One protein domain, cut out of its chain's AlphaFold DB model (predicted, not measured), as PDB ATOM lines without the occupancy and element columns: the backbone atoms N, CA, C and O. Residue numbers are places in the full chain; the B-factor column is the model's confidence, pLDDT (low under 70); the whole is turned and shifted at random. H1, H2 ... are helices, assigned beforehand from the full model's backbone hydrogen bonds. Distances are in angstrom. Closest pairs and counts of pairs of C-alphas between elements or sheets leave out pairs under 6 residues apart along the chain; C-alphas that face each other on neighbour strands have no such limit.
ATOM      1  N   VAL A   2     114.703 139.259 173.173       91.94
ATOM      2  CA  VAL A   2     114.632 139.866 171.818       91.94
ATOM      3  C   VAL A   2     115.136 141.316 171.770       91.94
ATOM      4  O   VAL A   2     115.979 141.644 170.942       91.94
ATOM      5  N   ILE A   3     114.687 142.184 172.687       93.38
ATOM      6  CA  ILE A   3     115.144 143.591 172.746       93.38
ATOM      7  C   ILE A   3     116.662 143.670 172.941       93.38
ATOM      8  O   ILE A   3     117.331 144.437 172.260       93.38
ATOM      9  N   GLU A   4     117.212 142.841 173.829       92.81
ATOM     10  CA  GLU A   4     118.655 142.783 174.057       92.81
ATOM     11  C   GLU A   4     119.408 142.345 172.793       92.81
ATOM     12  O   GLU A   4     120.422 142.956 172.451       92.81
ATOM     13  N   ALA A   5     118.896 141.340 172.072       94.44
ATOM     14  CA  ALA A   5     119.484 140.893 170.815       94.44
ATOM     15  C   ALA A   5     119.477 142.011 169.761       94.44
ATOM     16  O   ALA A   5     120.514 142.297 169.165       94.44
ATOM     17  N   ILE A   6     118.355 142.723 169.608       94.50
ATOM     18  CA  ILE A   6     118.241 143.886 168.715       94.50
ATOM     19  C   ILE A   6     119.231 144.986 169.116       94.50
ATOM     20  O   ILE A   6     119.871 145.595 168.263       94.50
ATOM     21  N   GLU A   7     119.375 145.281 170.406       95.19
ATOM     22  CA  GLU A   7     120.257 146.354 170.868       95.19
ATOM     23  C   GLU A   7     121.739 146.018 170.676       95.19
ATOM     24  O   GLU A   7     122.513 146.894 170.269       95.19
ATOM     25  N   ARG A   8     122.129 144.766 170.948       95.19
ATOM     26  CA  ARG A   8     123.527 144.314 170.965       95.19
ATOM     27  C   ARG A   8     124.015 143.764 169.629       95.19
ATOM     28  O   ARG A   8     125.176 144.008 169.292       95.19
ATOM     29  N   TYR A   9     123.167 143.092 168.857       97.25
ATOM     30  CA  TYR A   9     123.524 142.357 167.639       97.25
ATOM     31  C   TYR A   9     122.671 142.832 166.455       97.25
ATOM     32  O   TYR A   9     121.853 142.102 165.906       97.25
ATOM     33  N   ARG A  10     122.827 144.100 166.060       97.12
ATOM     34  CA  ARG A  10     121.968 144.720 165.035       97.12
ATOM     35  C   ARG A  10     122.190 144.153 163.643       97.12
ATOM     36  O   ARG A  10     121.253 144.104 162.860       97.12
ATOM     37  N   THR A  11     123.428 143.794 163.330       98.06
ATOM     38  CA  THR A  11     123.885 143.451 161.981       98.06
ATOM     39  C   THR A  11     124.696 142.158 161.998       98.06
ATOM     40  O   THR A  11     125.196 141.753 163.052       98.06
ATOM     41  N   GLY A  12     124.903 141.538 160.834       96.50
ATOM     42  CA  GLY A  12     125.816 140.396 160.711       96.50
ATOM     43  C   GLY A  12     127.243 140.731 161.177       96.50
ATOM     44  O   GLY A  12     127.907 139.913 161.814       96.50
ATOM     45  N   ASN A  13     127.697 141.971 160.964       97.31
ATOM     46  CA  ASN A  13     128.974 142.464 161.487       97.31
ATOM     47  C   ASN A  13     129.014 142.508 163.022       97.31
ATOM     48  O   ASN A  13     130.044 142.184 163.617       97.31
ATOM     49  N   ASP A  14     127.919 142.904 163.681       97.31
ATOM     50  CA  ASP A  14     127.836 142.867 165.144       97.31
ATOM     51  C   ASP A  14     127.869 141.430 165.667       97.31
ATOM     52  O   ASP A  14     128.595 141.162 166.625       97.31
ATOM     53  N   LEU A  15     127.126 140.520 165.027       96.56
ATOM     54  CA  LEU A  15     127.123 139.093 165.351       96.56
ATOM     55  C   LEU A  15     128.539 138.508 165.251       96.56
ATOM     56  O   LEU A  15     129.038 137.924 166.213       96.56
ATOM     57  N   HIS A  16     129.234 138.733 164.133       95.50
ATOM     58  CA  HIS A  16     130.603 138.244 163.950       95.50
ATOM     59  C   HIS A  16     131.564 138.808 165.005       95.50
ATOM     60  O   HIS A  16     132.278 138.066 165.684       95.50
ATOM     61  N   LYS A  17     131.564 140.132 165.179       94.00
ATOM     62  CA  LYS A  17     132.534 140.819 166.035       94.00
ATOM     63  C   LYS A  17     132.329 140.536 167.523       94.00
ATOM     64  O   LYS A  17     133.303 140.499 168.269       94.00
ATOM     65  N   LYS A  18     131.077 140.409 167.971       93.50
ATOM     66  CA  LYS A  18     130.735 140.301 169.400       93.50
ATOM     67  C   LYS A  18     130.524 138.858 169.854       93.50
ATOM     68  O   LYS A  18     130.735 138.583 171.032       93.50
ATOM     69  N   VAL A  19     130.141 137.964 168.940       92.56
ATOM     70  CA  VAL A  19     129.863 136.552 169.240       92.56
ATOM     71  C   VAL A  19     130.946 135.672 168.634       92.56
ATOM     72  O   VAL A  19     131.825 135.228 169.365       92.56
ATOM     73  N   VAL A  20     130.971 135.516 167.305       92.06
ATOM     74  CA  VAL A  20     131.854 134.555 166.608       92.06
ATOM     75  C   VAL A  20     133.328 134.757 166.972       92.06
ATOM     76  O   VAL A  20     134.020 133.805 167.323       92.06
ATOM     77  N   THR A  21     133.805 136.002 166.969       88.62
ATOM     78  CA  THR A  21     135.206 136.312 167.301       88.62
ATOM     79  C   THR A  21     135.552 135.949 168.750       88.62
ATOM     80  O   THR A  21     136.669 135.528 169.032       88.62
ATOM     81  N   ARG A  22     134.602 136.107 169.679       85.94
ATOM     82  CA  ARG A  22     134.791 135.812 171.105       85.94
ATOM     83  C   ARG A  22     134.746 134.311 171.380       85.94
ATOM     84  O   ARG A  22     135.511 133.833 172.207       85.94
ATOM     85  N   THR A  23     133.828 133.590 170.739       81.56
ATOM     86  CA  THR A  23     133.505 132.199 171.086       81.56
ATOM     87  C   THR A  23     134.202 131.181 170.201       81.56
ATOM     88  O   THR A  23     134.566 130.111 170.676       81.56
ATOM     89  N   CYS A  24     134.381 131.495 168.919       83.75
ATOM     90  CA  CYS A  24     134.844 130.543 167.915       83.75
ATOM     91  C   CYS A  24     136.267 130.843 167.442       83.75
ATOM     92  O   CYS A  24     136.981 129.908 167.113       83.75
ATOM     93  N   SER A  25     136.702 132.108 167.446       81.69
ATOM     94  CA  SER A  25     138.059 132.487 167.026       81.69
ATOM     95  C   SER A  25     138.777 133.453 167.990       81.69
ATOM     96  O   SER A  25     139.274 134.501 167.549       81.69
ATOM     97  N   PRO A  26     138.841 133.155 169.306       72.25
ATOM     98  CA  PRO A  26     139.454 134.048 170.289       72.25
ATOM     99  C   PRO A  26     140.973 134.189 170.086       72.25
ATOM    100  O   PRO A  26     141.603 133.452 169.325       72.25
ATOM    101  N   ASN A  27     141.580 135.139 170.810       63.38
ATOM    102  CA  ASN A  27     143.039 135.290 170.945       63.38
ATOM    103  C   ASN A  27     143.813 135.435 169.621       63.38
ATOM    104  O   ASN A  27     144.917 134.924 169.471       63.38
ATOM    105  N   GLY A  28     143.247 136.160 168.654       61.62
ATOM    106  CA  GLY A  28     143.870 136.338 167.337       61.62
ATOM    107  C   GLY A  28     143.582 135.198 166.356       61.62
ATOM    108  O   GLY A  28     144.244 135.114 165.322       61.62
ATOM    109  N   GLY A  29     142.578 134.364 166.649       61.16
ATOM    110  CA  GLY A  29     142.193 133.223 165.827       61.16
ATOM    111  C   GLY A  29     143.004 131.984 166.160       61.16
ATOM    112  O   GLY A  29     143.558 131.373 165.261       61.16
ATOM    113  N   VAL A  30     143.125 131.646 167.446       67.38
ATOM    114  CA  VAL A  30     143.743 130.372 167.842       67.38
ATOM    115  C   VAL A  30     142.855 129.211 167.410       67.38
ATOM    116  O   VAL A  30     143.361 128.293 166.791       67.38
ATOM    117  N   CYS A  31     141.543 129.309 167.634       73.56
ATOM    118  CA  CYS A  31     140.569 128.334 167.148       73.56
ATOM    119  C   CYS A  31     139.924 128.822 165.838       73.56
ATOM    120  O   CYS A  31     139.731 130.033 165.677       73.56
ATOM    121  N   HIS A  32     139.591 127.914 164.915       87.50
ATOM    122  CA  HIS A  32     138.884 128.221 163.655       87.50
ATOM    123  C   HIS A  32     139.572 129.314 162.814       87.50
ATOM    124  O   HIS A  32     139.087 130.442 162.649       87.50
ATOM    125  N   ASN A  33     140.755 128.973 162.303       84.38
ATOM    126  CA  ASN A  33     141.686 129.861 161.607       84.38
ATOM    127  C   ASN A  33     142.133 129.283 160.249       84.38
ATOM    128  O   ASN A  33     141.508 128.375 159.725       84.38
ATOM    129  N   GLN A  34     143.198 129.807 159.633       83.50
ATOM    130  CA  GLN A  34     143.650 129.322 158.310       83.50
ATOM    131  C   GLN A  34     144.119 127.864 158.311       83.50
ATOM    132  O   GLN A  34     144.096 127.222 157.267       83.50
ATOM    133  N   SER A  35     144.559 127.373 159.464       82.19
ATOM    134  CA  SER A  35     145.019 126.006 159.691       82.19
ATOM    135  C   SER A  35     143.952 125.121 160.340       82.19
ATOM    136  O   SER A  35     144.203 123.939 160.537       82.19
ATOM    137  N   GLU A  36     142.784 125.673 160.686       81.81
ATOM    138  CA  GLU A  36     141.698 124.949 161.350       81.81
ATOM    139  C   GLU A  36     140.362 125.272 160.692       81.81
ATOM    140  O   GLU A  36     139.835 126.375 160.830       81.81
ATOM    141  N   TYR A  37     139.790 124.299 159.991       87.44
ATOM    142  CA  TYR A  37     138.529 124.493 159.294       87.44
ATOM    143  C   TYR A  37     137.305 124.481 160.238       87.44
ATOM    144  O   TYR A  37     137.206 123.614 161.107       87.44
ATOM    145  N   PRO A  38     136.305 125.358 160.025       91.94
ATOM    146  CA  PRO A  38     136.339 126.529 159.141       91.94
ATOM    147  C   PRO A  38     137.169 127.686 159.710       91.94
ATOM    148  O   PRO A  38     137.227 127.857 160.921       91.94
ATOM    149  N   ASP A  39     137.717 128.545 158.841       91.81
ATOM    150  CA  ASP A  39     138.261 129.843 159.269       91.81
ATOM    151  C   ASP A  39     137.091 130.787 159.598       91.81
ATOM    152  O   ASP A  39     136.237 131.047 158.752       91.81
ATOM    153  N   LEU A  40     137.047 131.319 160.819       93.06
ATOM    154  CA  LEU A  40     135.977 132.203 161.300       93.06
ATOM    155  C   LEU A  40     136.480 133.597 161.705       93.06
ATOM    156  O   LEU A  40     135.717 134.417 162.218       93.06
ATOM    157  N   ARG A  41     137.755 133.912 161.454       91.81
ATOM    158  CA  ARG A  41     138.421 135.104 162.016       91.81
ATOM    159  C   ARG A  41     137.913 136.433 161.473       91.81
ATOM    160  O   ARG A  41     138.070 137.467 162.119       91.81
ATOM    161  N   THR A  42     137.355 136.440 160.266       92.44
ATOM    162  CA  THR A  42     136.892 137.663 159.598       92.44
ATOM    163  C   THR A  42     135.433 137.527 159.173       92.44
ATOM    164  O   THR A  42     134.988 136.405 158.928       92.44
ATOM    165  N   PRO A  43     134.689 138.640 159.009       93.75
ATOM    166  CA  PRO A  43     133.332 138.587 158.471       93.75
ATOM    167  C   PRO A  43     133.262 137.877 157.115       93.75
ATOM    168  O   PRO A  43     132.331 137.121 156.875       93.75
ATOM    169  N   ALA A  44     134.266 138.066 156.251       93.19
ATOM    170  CA  ALA A  44     134.333 137.397 154.953       93.19
ATOM    171  C   ALA A  44     134.492 135.875 155.092       93.19
ATOM    172  O   ALA A  44     133.789 135.130 154.415       93.19
ATOM    173  N   ASN A  45     135.357 135.412 155.998       93.62
ATOM    174  CA  ASN A  45     135.532 133.977 156.240       93.62
ATOM    175  C   ASN A  45     134.284 133.364 156.892       93.62
ATOM    176  O   ASN A  45     133.866 132.275 156.517       93.62
ATOM    177  N   PHE A  46     133.626 134.096 157.798       94.88
ATOM    178  CA  PHE A  46     132.344 133.671 158.357       94.88
ATOM    179  C   PHE A  46     131.268 133.534 157.274       94.88
ATOM    180  O   PHE A  46     130.581 132.520 157.227       94.88
ATOM    181  N   LEU A  47     131.161 134.492 156.349       94.62
ATOM    182  CA  LEU A  47     130.250 134.369 155.209       94.62
ATOM    183  C   LEU A  47     130.611 133.203 154.281       94.62
ATOM    184  O   LEU A  47     129.716 132.580 153.721       94.62
ATOM    185  N   ALA A  48     131.896 132.867 154.150       94.44
ATOM    186  CA  ALA A  48     132.336 131.718 153.362       94.44
ATOM    187  C   ALA A  48     131.872 130.369 153.939       94.44
ATOM    188  O   ALA A  48     131.995 129.361 153.256       94.44
ATOM    189  N   THR A  49     131.310 130.331 155.154       95.38
ATOM    190  CA  THR A  49     130.676 129.119 155.705       95.38
ATOM    191  C   THR A  49     129.281 128.851 155.136       95.38
ATOM    192  O   THR A  49     128.759 127.742 155.252       95.38
ATOM    193  N   ILE A  50     128.661 129.842 154.496       95.75
ATOM    194  CA  ILE A  50     127.343 129.691 153.887       95.75
ATOM    195  C   ILE A  50     127.449 128.716 152.714       95.75
ATOM    196  O   ILE A  50     128.233 128.930 151.793       95.75
ATOM    197  N   ASN A  51     126.656 127.642 152.747       94.06
ATOM    198  CA  ASN A  51     126.687 126.534 151.782       94.06
ATOM    199  C   ASN A  51     128.023 125.767 151.691       94.06
ATOM    200  O   ASN A  51     128.170 124.899 150.830       94.06
ATOM    201  N   ALA A  52     128.993 126.045 152.565       94.31
ATOM    202  CA  ALA A  52     130.258 125.323 152.575       94.31
ATOM    203  C   ALA A  52     130.101 123.931 153.212       94.31
ATOM    204  O   ALA A  52     129.305 123.775 154.144       94.31
ATOM    205  N   PRO A  53     130.859 122.922 152.750       94.25
ATOM    206  CA  PRO A  53     130.805 121.570 153.306       94.25
ATOM    207  C   PRO A  53     131.227 121.546 154.781       94.25
ATOM    208  O   PRO A  53     132.142 122.261 155.187       94.25
ATOM    209  N   LEU A 208     127.866 124.001 156.598       96.44
ATOM    210  CA  LEU A 208     128.239 124.695 157.834       96.44
ATOM    211  C   LEU A 208     127.129 125.656 158.282       96.44
ATOM    212  O   LEU A 208     126.635 125.529 159.403       96.44
ATOM    213  N   LEU A 209     126.699 126.551 157.387       97.06
ATOM    214  CA  LEU A 209     125.454 127.309 157.508       97.06
ATOM    215  C   LEU A 209     124.565 127.041 156.293       97.06
ATOM    216  O   LEU A 209     124.992 127.220 155.150       97.06
ATOM    217  N   THR A 210     123.323 126.646 156.552       96.19
ATOM    218  CA  THR A 210     122.295 126.390 155.543       96.19
ATOM    219  C   THR A 210     121.361 127.605 155.472       96.19
ATOM    220  O   THR A 210     120.633 127.850 156.439       96.19
ATOM    221  N   PRO A 211     121.346 128.378 154.364       96.12
ATOM    222  CA  PRO A 211     120.476 129.543 154.226       96.12
ATOM    223  C   PRO A 211     119.007 129.230 154.505       96.12
ATOM    224  O   PRO A 211     118.477 128.236 154.005       96.12
ATOM    225  N   GLY A 212     118.353 130.069 155.305       95.44
ATOM    226  CA  GLY A 212     116.942 129.909 155.646       95.44
ATOM    227  C   GLY A 212     116.638 128.763 156.613       95.44
ATOM    228  O   GLY A 212     115.482 128.576 156.976       95.44
ATOM    229  N   SER A 213     117.635 127.975 157.037       95.69
ATOM    230  CA  SER A 213     117.406 126.807 157.891       95.69
ATOM    231  C   SER A 213     118.467 126.680 158.991       95.69
ATOM    232  O   SER A 213     119.434 125.919 158.854       95.69
ATOM    233  N   PRO A 214     118.279 127.395 160.117       96.12
ATOM    234  CA  PRO A 214     119.142 127.269 161.289       96.12
ATOM    235  C   PRO A 214     119.270 125.820 161.785       96.12
ATOM    236  O   PRO A 214     120.380 125.363 162.037       96.12
ATOM    237  N   GLU A 215     118.173 125.054 161.809       94.31
ATOM    238  CA  GLU A 215     118.179 123.653 162.280       94.31
ATOM    239  C   GLU A 215     118.961 122.683 161.385       94.31
ATOM    240  O   GLU A 215     119.407 121.638 161.859       94.31
ATOM    241  N   ARG A 216     119.143 123.013 160.098       95.25
ATOM    242  CA  ARG A 216     119.976 122.241 159.157       95.25
ATOM    243  C   ARG A 216     121.415 122.748 159.088       95.25
ATOM    244  O   ARG A 216     122.176 122.294 158.236       95.25
ATOM    245  N   SER A 217     121.784 123.745 159.887       97.00
ATOM    246  CA  SER A 217     123.124 124.330 159.853       97.00
ATOM    247  C   SER A 217     124.047 123.576 160.796       97.00
ATOM    248  O   SER A 217     123.847 123.591 162.010       97.00
ATOM    249  N   TYR A 218     125.091 122.951 160.253       96.00
ATOM    250  CA  TYR A 218     125.997 122.122 161.044       96.00
ATOM    251  C   TYR A 218     126.694 122.892 162.170       96.00
ATOM    252  O   TYR A 218     126.831 122.365 163.269       96.00
ATOM    253  N   LEU A 219     127.092 124.154 161.952       94.56
ATOM    254  CA  LEU A 219     127.707 124.963 163.013       94.56
ATOM    255  C   LEU A 219     126.756 125.156 164.197       94.56
ATOM    256  O   LEU A 219     127.163 124.991 165.346       94.56
ATOM    257  N   ILE A 220     125.486 125.456 163.915       94.56
ATOM    258  CA  ILE A 220     124.437 125.550 164.936       94.56
ATOM    259  C   ILE A 220     124.253 124.201 165.623       94.56
ATOM    260  O   ILE A 220     124.210 124.152 166.850       94.56
ATOM    261  N   GLY A 221     124.236 123.114 164.852       92.12
ATOM    262  CA  GLY A 221     124.133 121.771 165.399       92.12
ATOM    263  C   GLY A 221     125.274 121.425 166.355       92.12
ATOM    264  O   GLY A 221     125.040 120.917 167.446       92.12
ATOM    265  N   ARG A 222     126.511 121.808 166.019       88.69
ATOM    266  CA  ARG A 222     127.670 121.671 166.911       88.69
ATOM    267  C   ARG A 222     127.549 122.530 168.164       88.69
ATOM    268  O   ARG A 222     128.048 122.118 169.203       88.69
ATOM    269  N   MET A 223     126.876 123.678 168.106       88.62
ATOM    270  CA  MET A 223     126.597 124.499 169.290       88.62
ATOM    271  C   MET A 223     125.427 123.996 170.128       88.62
ATOM    272  O   MET A 223     125.388 124.284 171.318       88.62
ATOM    273  N   ARG A 224     124.475 123.259 169.556       85.44
ATOM    274  CA  ARG A 224     123.333 122.689 170.289       85.44
ATOM    275  C   ARG A 224     123.600 121.280 170.810       85.44
ATOM    276  O   ARG A 224     123.073 120.919 171.848       85.44
ATOM    277  N   GLY A 225     124.458 120.524 170.132       81.06
ATOM    278  CA  GLY A 225     124.629 119.083 170.334       81.06
ATOM    279  C   GLY A 225     123.647 118.246 169.505       81.06
ATOM    280  O   GLY A 225     123.824 117.034 169.392       81.06
ATOM    281  N   THR A 226     122.655 118.882 168.880       85.94
ATOM    282  CA  THR A 226     121.660 118.263 168.001       85.94
ATOM    283  C   THR A 226     121.508 119.080 166.719       85.94
ATOM    284  O   THR A 226     121.653 120.299 166.714       85.94
ATOM    285  N   MET A 227     121.216 118.411 165.611       91.19
ATOM    286  CA  MET A 227     120.899 119.009 164.319       91.19
ATOM    287  C   MET A 227     119.669 118.291 163.788       91.19
ATOM    288  O   MET A 227     119.652 117.061 163.737       91.19
ATOM    289  N   MET A 228     118.630 119.040 163.418       90.12
ATOM    290  CA  MET A 228     117.330 118.472 163.033       90.12
ATOM    291  C   MET A 228     116.730 117.515 164.083       90.12
ATOM    292  O   MET A 228     116.071 116.543 163.727       90.12
ATOM    293  N   GLY A 229     116.965 117.779 165.372       84.44
ATOM    294  CA  GLY A 229     116.479 116.949 166.483       84.44
ATOM    295  C   GLY A 229     117.285 115.673 166.748       84.44
ATOM    296  O   GLY A 229     117.030 114.998 167.739       84.44
ATOM    297  N   GLU A 230     118.283 115.367 165.918       85.06
ATOM    298  CA  GLU A 230     119.158 114.206 166.087       85.06
ATOM    299  C   GLU A 230     120.529 114.634 166.627       85.06
ATOM    300  O   GLU A 230     121.024 115.692 166.221       85.06
ATOM    301  N   PRO A 231     121.185 113.842 167.496       83.19
ATOM    302  CA  PRO A 231     122.526 114.145 167.994       83.19
ATOM    303  C   PRO A 231     123.524 114.419 166.862       83.19
ATOM    304  O   PRO A 231     123.452 113.800 165.802       83.19
ATOM    305  N   VAL A 232     124.457 115.344 167.085       86.88
ATOM    306  CA  VAL A 232     125.568 115.606 166.155       86.88
ATOM    307  C   VAL A 232     126.807 114.860 166.622       86.88
ATOM    308  O   VAL A 232     127.136 114.884 167.808       86.88
ATOM    309  N   ALA A 233     127.505 114.209 165.692       84.19
ATOM    310  CA  ALA A 233     128.762 113.546 166.007       84.19
ATOM    311  C   ALA A 233     129.837 114.539 166.490       84.19
ATOM    312  O   ALA A 233     129.942 115.683 166.031       84.19
ATOM    313  N   GLY A 234     130.674 114.065 167.412       75.19
ATOM    314  CA  GLY A 234     131.748 114.851 168.001       75.19
ATOM    315  C   GLY A 234     131.310 115.785 169.128       75.19
ATOM    316  O   GLY A 234     130.211 115.726 169.674       75.19
ATOM    317  N   SER A 235     132.254 116.627 169.521       71.81
ATOM    318  CA  SER A 235     132.162 117.510 170.675       71.81
ATOM    319  C   SER A 235     131.279 118.724 170.422       71.81
ATOM    320  O   SER A 235     131.396 119.361 169.364       71.81
ATOM    321  N   ARG A 236     130.472 119.102 171.418       78.12
ATOM    322  CA  ARG A 236     129.736 120.366 171.396       78.12
ATOM    323  C   ARG A 236     130.709 121.547 171.423       78.12
ATOM    324  O   ARG A 236     131.688 121.544 172.159       78.12
ATOM    325  N   MET A 237     130.432 122.552 170.607       81.00
ATOM    326  CA  MET A 237     131.191 123.796 170.510       81.00
ATOM    327  C   MET A 237     130.476 124.928 171.267       81.00
ATOM    328  O   MET A 237     129.249 124.907 171.363       81.00
ATOM    329  N   PRO A 238     131.193 125.965 171.733       79.69
ATOM    330  CA  PRO A 238     132.652 126.124 171.710       79.69
ATOM    331  C   PRO A 238     133.361 125.294 172.798       79.69
ATOM    332  O   PRO A 238     132.886 125.235 173.924       79.69
ATOM    333  N   LEU A 239     134.518 124.696 172.481       69.69
ATOM    334  CA  LEU A 239     135.241 123.796 173.406       69.69
ATOM    335  C   LEU A 239     135.906 124.494 174.593       69.69
ATOM    336  O   LEU A 239     135.978 123.931 175.673       69.69
ATOM    337  N   ALA A 240     136.457 125.686 174.370       64.44
ATOM    338  CA  ALA A 240     137.330 126.362 175.331       64.44
ATOM    339  C   ALA A 240     136.808 127.744 175.748       64.44
ATOM    340  O   ALA A 240     137.496 128.487 176.442       64.44
ATOM    341  N   ASN A 241     135.606 128.118 175.301       69.19
ATOM    342  CA  ASN A 241     135.033 129.440 175.538       69.19
ATOM    343  C   ASN A 241     133.638 129.326 176.141       69.19
ATOM    344  O   ASN A 241     132.960 128.316 176.003       69.19
ATOM    345  N   GLN A 242     133.195 130.411 176.770       70.25
ATOM    346  CA  GLN A 242     131.839 130.508 177.301       70.25
ATOM    347  C   GLN A 242     130.800 130.236 176.197       70.25
ATOM    348  O   GLN A 242     130.903 130.870 175.133       70.25
ATOM    349  N   PRO A 243     129.808 129.357 176.444       76.19
ATOM    350  CA  PRO A 243     128.721 129.092 175.509       76.19
ATOM    351  C   PRO A 243     127.976 130.366 175.093       76.19
ATOM    352  O   PRO A 243     128.056 131.411 175.751       76.19
ATOM    353  N   LEU A 244     127.242 130.284 173.984       86.00
ATOM    354  CA  LEU A 244     126.403 131.392 173.542       86.00
ATOM    355  C   LEU A 244     125.210 131.551 174.490       86.00
ATOM    356  O   LEU A 244     124.544 130.589 174.867       86.00
ATOM    357  N   THR A 245     124.924 132.794 174.846       83.75
ATOM    358  CA  THR A 245     123.710 133.179 175.567       83.75
ATOM    359  C   THR A 245     122.487 133.120 174.648       83.75
ATOM    360  O   THR A 245     122.612 133.155 173.423       83.75
ATOM    361  N   ILE A 246     121.279 133.111 175.221       89.06
ATOM    362  CA  ILE A 246     120.033 133.119 174.435       89.06
ATOM    363  C   ILE A 246     119.974 134.288 173.424       89.06
ATOM    364  O   ILE A 246     119.668 134.037 172.260       89.06
ATOM    365  N   PRO A 247     120.292 135.552 173.781       93.38
ATOM    366  CA  PRO A 247     120.306 136.642 172.800       93.38
ATOM    367  C   PRO A 247     121.331 136.453 171.671       93.38
ATOM    368  O   PRO A 247     121.078 136.887 170.548       93.38
ATOM    369  N   GLU A 248     122.473 135.816 171.948       95.31
ATOM    370  CA  GLU A 248     123.495 135.499 170.939       95.31
ATOM    371  C   GLU A 248     123.021 134.395 169.992       95.31
ATOM    372  O   GLU A 248     123.169 134.525 168.777       95.31
ATOM    373  N   MET A 249     122.399 133.347 170.539       94.38
ATOM    374  CA  MET A 249     121.771 132.288 169.754       94.38
ATOM    375  C   MET A 249     120.639 132.836 168.888       94.38
ATOM    376  O   MET A 249     120.604 132.551 167.696       94.38
ATOM    377  N   LEU A 250     119.773 133.692 169.437       97.38
ATOM    378  CA  LEU A 250     118.704 134.343 168.679       97.38
ATOM    379  C   LEU A 250     119.261 135.165 167.512       97.38
ATOM    380  O   LEU A 250     118.762 135.063 166.396       97.38
ATOM    381  N   ALA A 251     120.315 135.950 167.746       98.12
ATOM    382  CA  ALA A 251     120.964 136.720 166.691       98.12
ATOM    383  C   ALA A 251     121.512 135.826 165.571       98.12
ATOM    384  O   ALA A 251     121.329 136.139 164.395       98.12
ATOM    385  N   LEU A 252     122.148 134.703 165.920       97.44
ATOM    386  CA  LEU A 252     122.650 133.743 164.941       97.44
ATOM    387  C   LEU A 252     121.519 133.062 164.162       97.44
ATOM    388  O   LEU A 252     121.593 132.971 162.939       97.44
ATOM    389  N   PHE A 253     120.474 132.612 164.851       97.81
ATOM    390  CA  PHE A 253     119.323 131.952 164.241       97.81
ATOM    391  C   PHE A 253     118.606 132.880 163.268       97.81
ATOM    392  O   PHE A 253     118.427 132.522 162.107       97.81
ATOM    393  N   CYS A 254     118.298 134.105 163.692       98.19
ATOM    394  CA  CYS A 254     117.654 135.091 162.831       98.19
ATOM    395  C   CYS A 254     118.547 135.540 161.672       98.19
ATOM    396  O   CYS A 254     118.045 135.824 160.585       98.19
ATOM    397  N   PHE A 255     119.869 135.594 161.869       97.75
ATOM    398  CA  PHE A 255     120.803 135.833 160.773       97.75
ATOM    399  C   PHE A 255     120.718 134.717 159.727       97.75
ATOM    400  O   PHE A 255     120.538 135.021 158.553       97.75
ATOM    401  N   VAL A 256     120.794 133.448 160.148       97.81
ATOM    402  CA  VAL A 256     120.767 132.279 159.253       97.81
ATOM    403  C   VAL A 256     119.406 132.097 158.576       97.81
ATOM    404  O   VAL A 256     119.363 131.831 157.376       97.81
ATOM    405  N   GLU A 257     118.301 132.285 159.299       97.56
ATOM    406  CA  GLU A 257     116.941 132.243 158.744       97.56
ATOM    407  C   GLU A 257     116.726 133.336 157.683       97.56
ATOM    408  O   GLU A 257     116.078 133.099 156.668       97.56
ATOM    409  N   GLY A 258     117.333 134.511 157.874       95.88
ATOM    410  CA  GLY A 258     117.292 135.614 156.913       95.88
ATOM    411  C   GLY A 258     118.282 135.507 155.746       95.88
ATOM    412  O   GLY A 258     118.290 136.393 154.890       95.88
ATOM    413  N   LEU A 259     119.137 134.477 155.698       95.50
ATOM    414  CA  LEU A 259     120.107 134.331 154.612       95.50
ATOM    415  C   LEU A 259     119.415 134.023 153.276       95.50
ATOM    416  O   LEU A 259     118.504 133.193 153.218       95.50
ATOM    417  N   PRO A 260     119.890 134.619 152.170       91.50
ATOM    418  CA  PRO A 260     119.317 134.376 150.858       91.50
ATOM    419  C   PRO A 260     119.627 132.954 150.361       91.50
ATOM    420  O   PRO A 260     120.776 132.511 150.325       91.50
ATOM    421  N   ALA A 261     118.589 132.233 149.933       87.62
ATOM    422  CA  ALA A 261     118.716 130.872 149.403       87.62
ATOM    423  C   ALA A 261     119.185 130.819 147.935       87.62
ATOM    424  O   ALA A 261     119.519 129.749 147.430       87.62
ATOM    425  N   ASP A 262     119.211 131.957 147.239       87.12
ATOM    426  CA  ASP A 262     119.588 132.064 145.822       87.12
ATOM    427  C   ASP A 262     121.109 132.151 145.589       87.12
ATOM    428  O   ASP A 262     121.554 132.304 144.452       87.12
ATOM    429  N   GLY A 263     121.910 132.041 146.654       80.00
ATOM    430  CA  GLY A 263     123.371 132.102 146.592       80.00
ATOM    431  C   GLY A 263     123.935 133.521 146.492       80.00
ATOM    432  O   GLY A 263     125.145 133.681 146.327       80.00
ATOM    433  N   THR A 264     123.096 134.556 146.600       88.81
ATOM    434  CA  THR A 264     123.589 135.931 146.722       88.81
ATOM    435  C   THR A 264     124.341 136.120 148.041       88.81
ATOM    436  O   THR A 264     123.999 135.551 149.074       88.81
ATOM    437  N   TRP A 265     125.412 136.913 148.017       86.56
ATOM    438  CA  TRP A 265     126.156 137.213 149.240       86.56
ATOM    439  C   TRP A 265     125.355 138.195 150.104       86.56
ATOM    440  O   TRP A 265     124.962 139.251 149.596       86.56
ATOM    441  N   PRO A 266     125.120 137.896 151.395       91.94
ATOM    442  CA  PRO A 266     124.384 138.795 152.274       91.94
ATOM    443  C   PRO A 266     125.211 140.048 152.608       91.94
ATOM    444  O   PRO A 266     126.434 139.989 152.774       91.94
ATOM    445  N   ASP A 267     124.538 141.189 152.769       93.62
ATOM    446  CA  ASP A 267     125.160 142.409 153.288       93.62
ATOM    447  C   ASP A 267     125.276 142.334 154.816       93.62
ATOM    448  O   ASP A 267     124.297 142.481 155.545       93.62
ATOM    449  N   MET A 268     126.496 142.148 155.322       94.81
ATOM    450  CA  MET A 268     126.771 142.076 156.764       94.81
ATOM    451  C   MET A 268     126.505 143.385 157.516       94.81
ATOM    452  O   MET A 268     126.455 143.377 158.747       94.81
ATOM    453  N   GLY A 269     126.382 144.515 156.814       96.31
ATOM    454  CA  GLY A 269     125.978 145.799 157.384       96.31
ATOM    455  C   GLY A 269     124.463 145.982 157.468       96.31
ATOM    456  O   GLY A 269     124.009 146.878 158.186       96.31
ATOM    457  N   ALA A 270     123.683 145.147 156.777       95.69
ATOM    458  CA  ALA A 270     122.233 145.202 156.839       95.69
ATOM    459  C   ALA A 270     121.722 144.739 158.219       95.69
ATOM    460  O   ALA A 270     122.344 143.885 158.866       95.69
ATOM    461  N   PRO A 271     120.595 145.300 158.699       97.19
ATOM    462  CA  PRO A 271     119.982 144.850 159.940       97.19
ATOM    463  C   PRO A 271     119.530 143.386 159.861       97.19
ATOM    464  O   PRO A 271     118.910 142.984 158.878       97.19
ATOM    465  N   ILE A 272     119.771 142.617 160.924       97.75
ATOM    466  CA  ILE A 272     119.155 141.297 161.108       97.75
ATOM    467  C   ILE A 272     117.648 141.504 161.314       97.75
ATOM    468  O   ILE A 272     117.228 142.314 162.147       97.75
ATOM    469  N   ASN A 273     116.826 140.779 160.554       96.31
ATOM    470  CA  ASN A 273     115.373 140.925 160.586       96.31
ATOM    471  C   ASN A 273     114.741 140.094 161.713       96.31
ATOM    472  O   ASN A 273     114.104 139.072 161.483       96.31
ATOM    473  N   TYR A 274     114.902 140.554 162.954       97.44
ATOM    474  CA  TYR A 274     114.295 139.905 164.122       97.44
ATOM    475  C   TYR A 274     112.762 139.872 164.073       97.44
ATOM    476  O   TYR A 274     112.161 138.995 164.682       97.44
ATOM    477  N   ALA A 275     112.125 140.825 163.385       96.25
ATOM    478  CA  ALA A 275     110.668 140.937 163.340       96.25
ATOM    479  C   ALA A 275     110.000 139.827 162.512       96.25
ATOM    480  O   ALA A 275     108.878 139.447 162.824       96.25
ATOM    481  N   GLU A 276     110.679 139.322 161.479       95.88
ATOM    482  CA  GLU A 276     110.193 138.220 160.629       95.88
ATOM    483  C   GLU A 276     110.870 136.877 160.946       95.88
ATOM    484  O   GLU A 276     110.566 135.874 160.312       95.88
ATOM    485  N   CYS A 277     111.773 136.851 161.924       97.50
ATOM    486  CA  CYS A 277     112.444 135.643 162.386       97.50
ATOM    487  C   CYS A 277     111.523 134.813 163.283       97.50
ATOM    488  O   CYS A 277     111.072 135.294 164.328       97.50
ATOM    489  N   SER A 278     111.291 133.555 162.907       96.94
ATOM    490  CA  SER A 278     110.406 132.638 163.636       96.94
ATOM    491  C   SER A 278     110.835 132.412 165.094       96.94
ATOM    492  O   SER A 278     109.998 132.290 165.986       96.94
ATOM    493  N   TYR A 279     112.138 132.458 165.375       96.44
ATOM    494  CA  TYR A 279     112.686 132.217 166.714       96.44
ATOM    495  C   TYR A 279     112.532 133.392 167.690       96.44
ATOM    496  O   TYR A 279     112.825 133.257 168.879       96.44
ATOM    497  N   SER A 280     112.057 134.548 167.222       96.50
ATOM    498  CA  SER A 280     111.762 135.691 168.093       96.50
ATOM    499  C   SER A 280     110.493 135.493 168.930       96.50
ATOM    500  O   SER A 280     110.311 136.224 169.906       96.50
ATOM    501  N   GLU A 281     109.620 134.541 168.573       95.19
ATOM    502  CA  GLU A 281     108.388 134.249 169.319       95.19
ATOM    503  C   GLU A 281     108.673 133.592 170.676       95.19
ATOM    504  O   GLU A 281     108.073 133.975 171.680       95.19
ATOM    505  N   ASP A 282     109.622 132.653 170.710       92.12
ATOM    506  CA  ASP A 282     110.035 131.936 171.917       92.12
ATOM    507  C   ASP A 282     111.562 131.737 171.957       92.12
ATOM    508  O   ASP A 282     112.078 130.645 171.690       92.12
ATOM    509  N   PRO A 283     112.323 132.800 172.274       90.19
ATOM    510  CA  PRO A 283     113.774 132.715 172.322       90.19
ATOM    511  C   PRO A 283     114.282 131.855 173.485       90.19
ATOM    512  O   PRO A 283     115.442 131.459 173.460       90.19
ATOM    513  N   GLU A 284     113.464 131.547 174.500       85.62
ATOM    514  CA  GLU A 284     113.896 130.711 175.631       85.62
ATOM    515  C   GLU A 284     114.250 129.290 175.184       85.62
ATOM    516  O   GLU A 284     115.199 128.711 175.711       85.62
ATOM    517  N   ASN A 285     113.600 128.776 174.136       84.31
ATOM    518  CA  ASN A 285     113.932 127.475 173.541       84.31
ATOM    519  C   ASN A 285     115.295 127.441 172.835       84.31
ATOM    520  O   ASN A 285     115.794 126.366 172.520       84.31
ATOM    521  N   LEU A 286     115.925 128.596 172.596       86.31
ATOM    522  CA  LEU A 286     117.299 128.662 172.085       86.31
ATOM    523  C   LEU A 286     118.347 128.512 173.190       86.31
ATOM    524  O   LEU A 286     119.549 128.642 172.939       86.31
ATOM    525  N   ASN A 287     117.907 128.293 174.427       76.44
ATOM    526  CA  ASN A 287     118.799 128.054 175.534       76.44
ATOM    527  C   ASN A 287     119.617 126.785 175.290       76.44
ATOM    528  O   ASN A 287     119.087 125.689 175.132       76.44
TER     529      ASN A 287
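Overview. This is residues 2 to 53 and 208 to 287 of the 400 residues of the protein "PSCyt1 domain-containing protein" of Bradymonadales bacterium TMQ2 (UniProt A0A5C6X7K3). Little regular structure: a compact body, mostly loops, with H6 near its middle, H2 crossing it steeply, and H1 and H7 packed on residues 246 to 251. The 132 printed residues include seven named helices, H1 to H7, and no named strand: all helix, with 51 residues in named elements. The radius of gyration of the C-alphas is 13.6 A, the spans 37 by 31 by 29 A.

Along the chain. H6, residues 246 to 257, runs 16.0 A from C-alpha 246 at (120.033, 133.119, 174.435) to C-alpha 257 at (116.941, 132.243, 158.744). H2, residues 12 to 23, is 15.3 A long. H1 is residues 2 to 8, H3 26 to 29, H4 43 to 47, H5 218 to 224, H7 283 to 286.

Arrangement. The hub H6 touches H2 at a steep tilt of 51 degrees, opposite ways; the closest C-alphas, of Val 19 and Glu 248, are 6.7 A apart. Its residues 247 to 251 alone touch H1, closest C-alphas Ala 5 and Pro 247, 4.8 A. Its residues 246 to 250 alone touch H7, closest C-alphas Ile 246 and Leu 286, 5.7 A. H2 touches H4 with residues 13 to 17 alone, closest C-alphas His 16 and Pro 43, 6.1 A. H3 is close to H2 but not clearly touching, at 7.8 A between the C-alphas of Thr 21 and Gly 29; H5 and H6 are near each other. Every O i to N i+4 pair is within hydrogen-bond range in H1, H4, H5 and H6, and 6 of 8 in H2; H3 and H7 are too short for one.

Size, cuts and confidence. The farthest C-alphas, of Ser 35 and Glu 281, are 38.8 A apart. Residues 54 to 207 are not printed; C-alphas 53 and 208 are 6.1 A apart across the cut. The links H3 to H4, H5 to H6 and H6 to H7 are long. Residues 27 to 30 and 239 to 241 have pLDDT under 70.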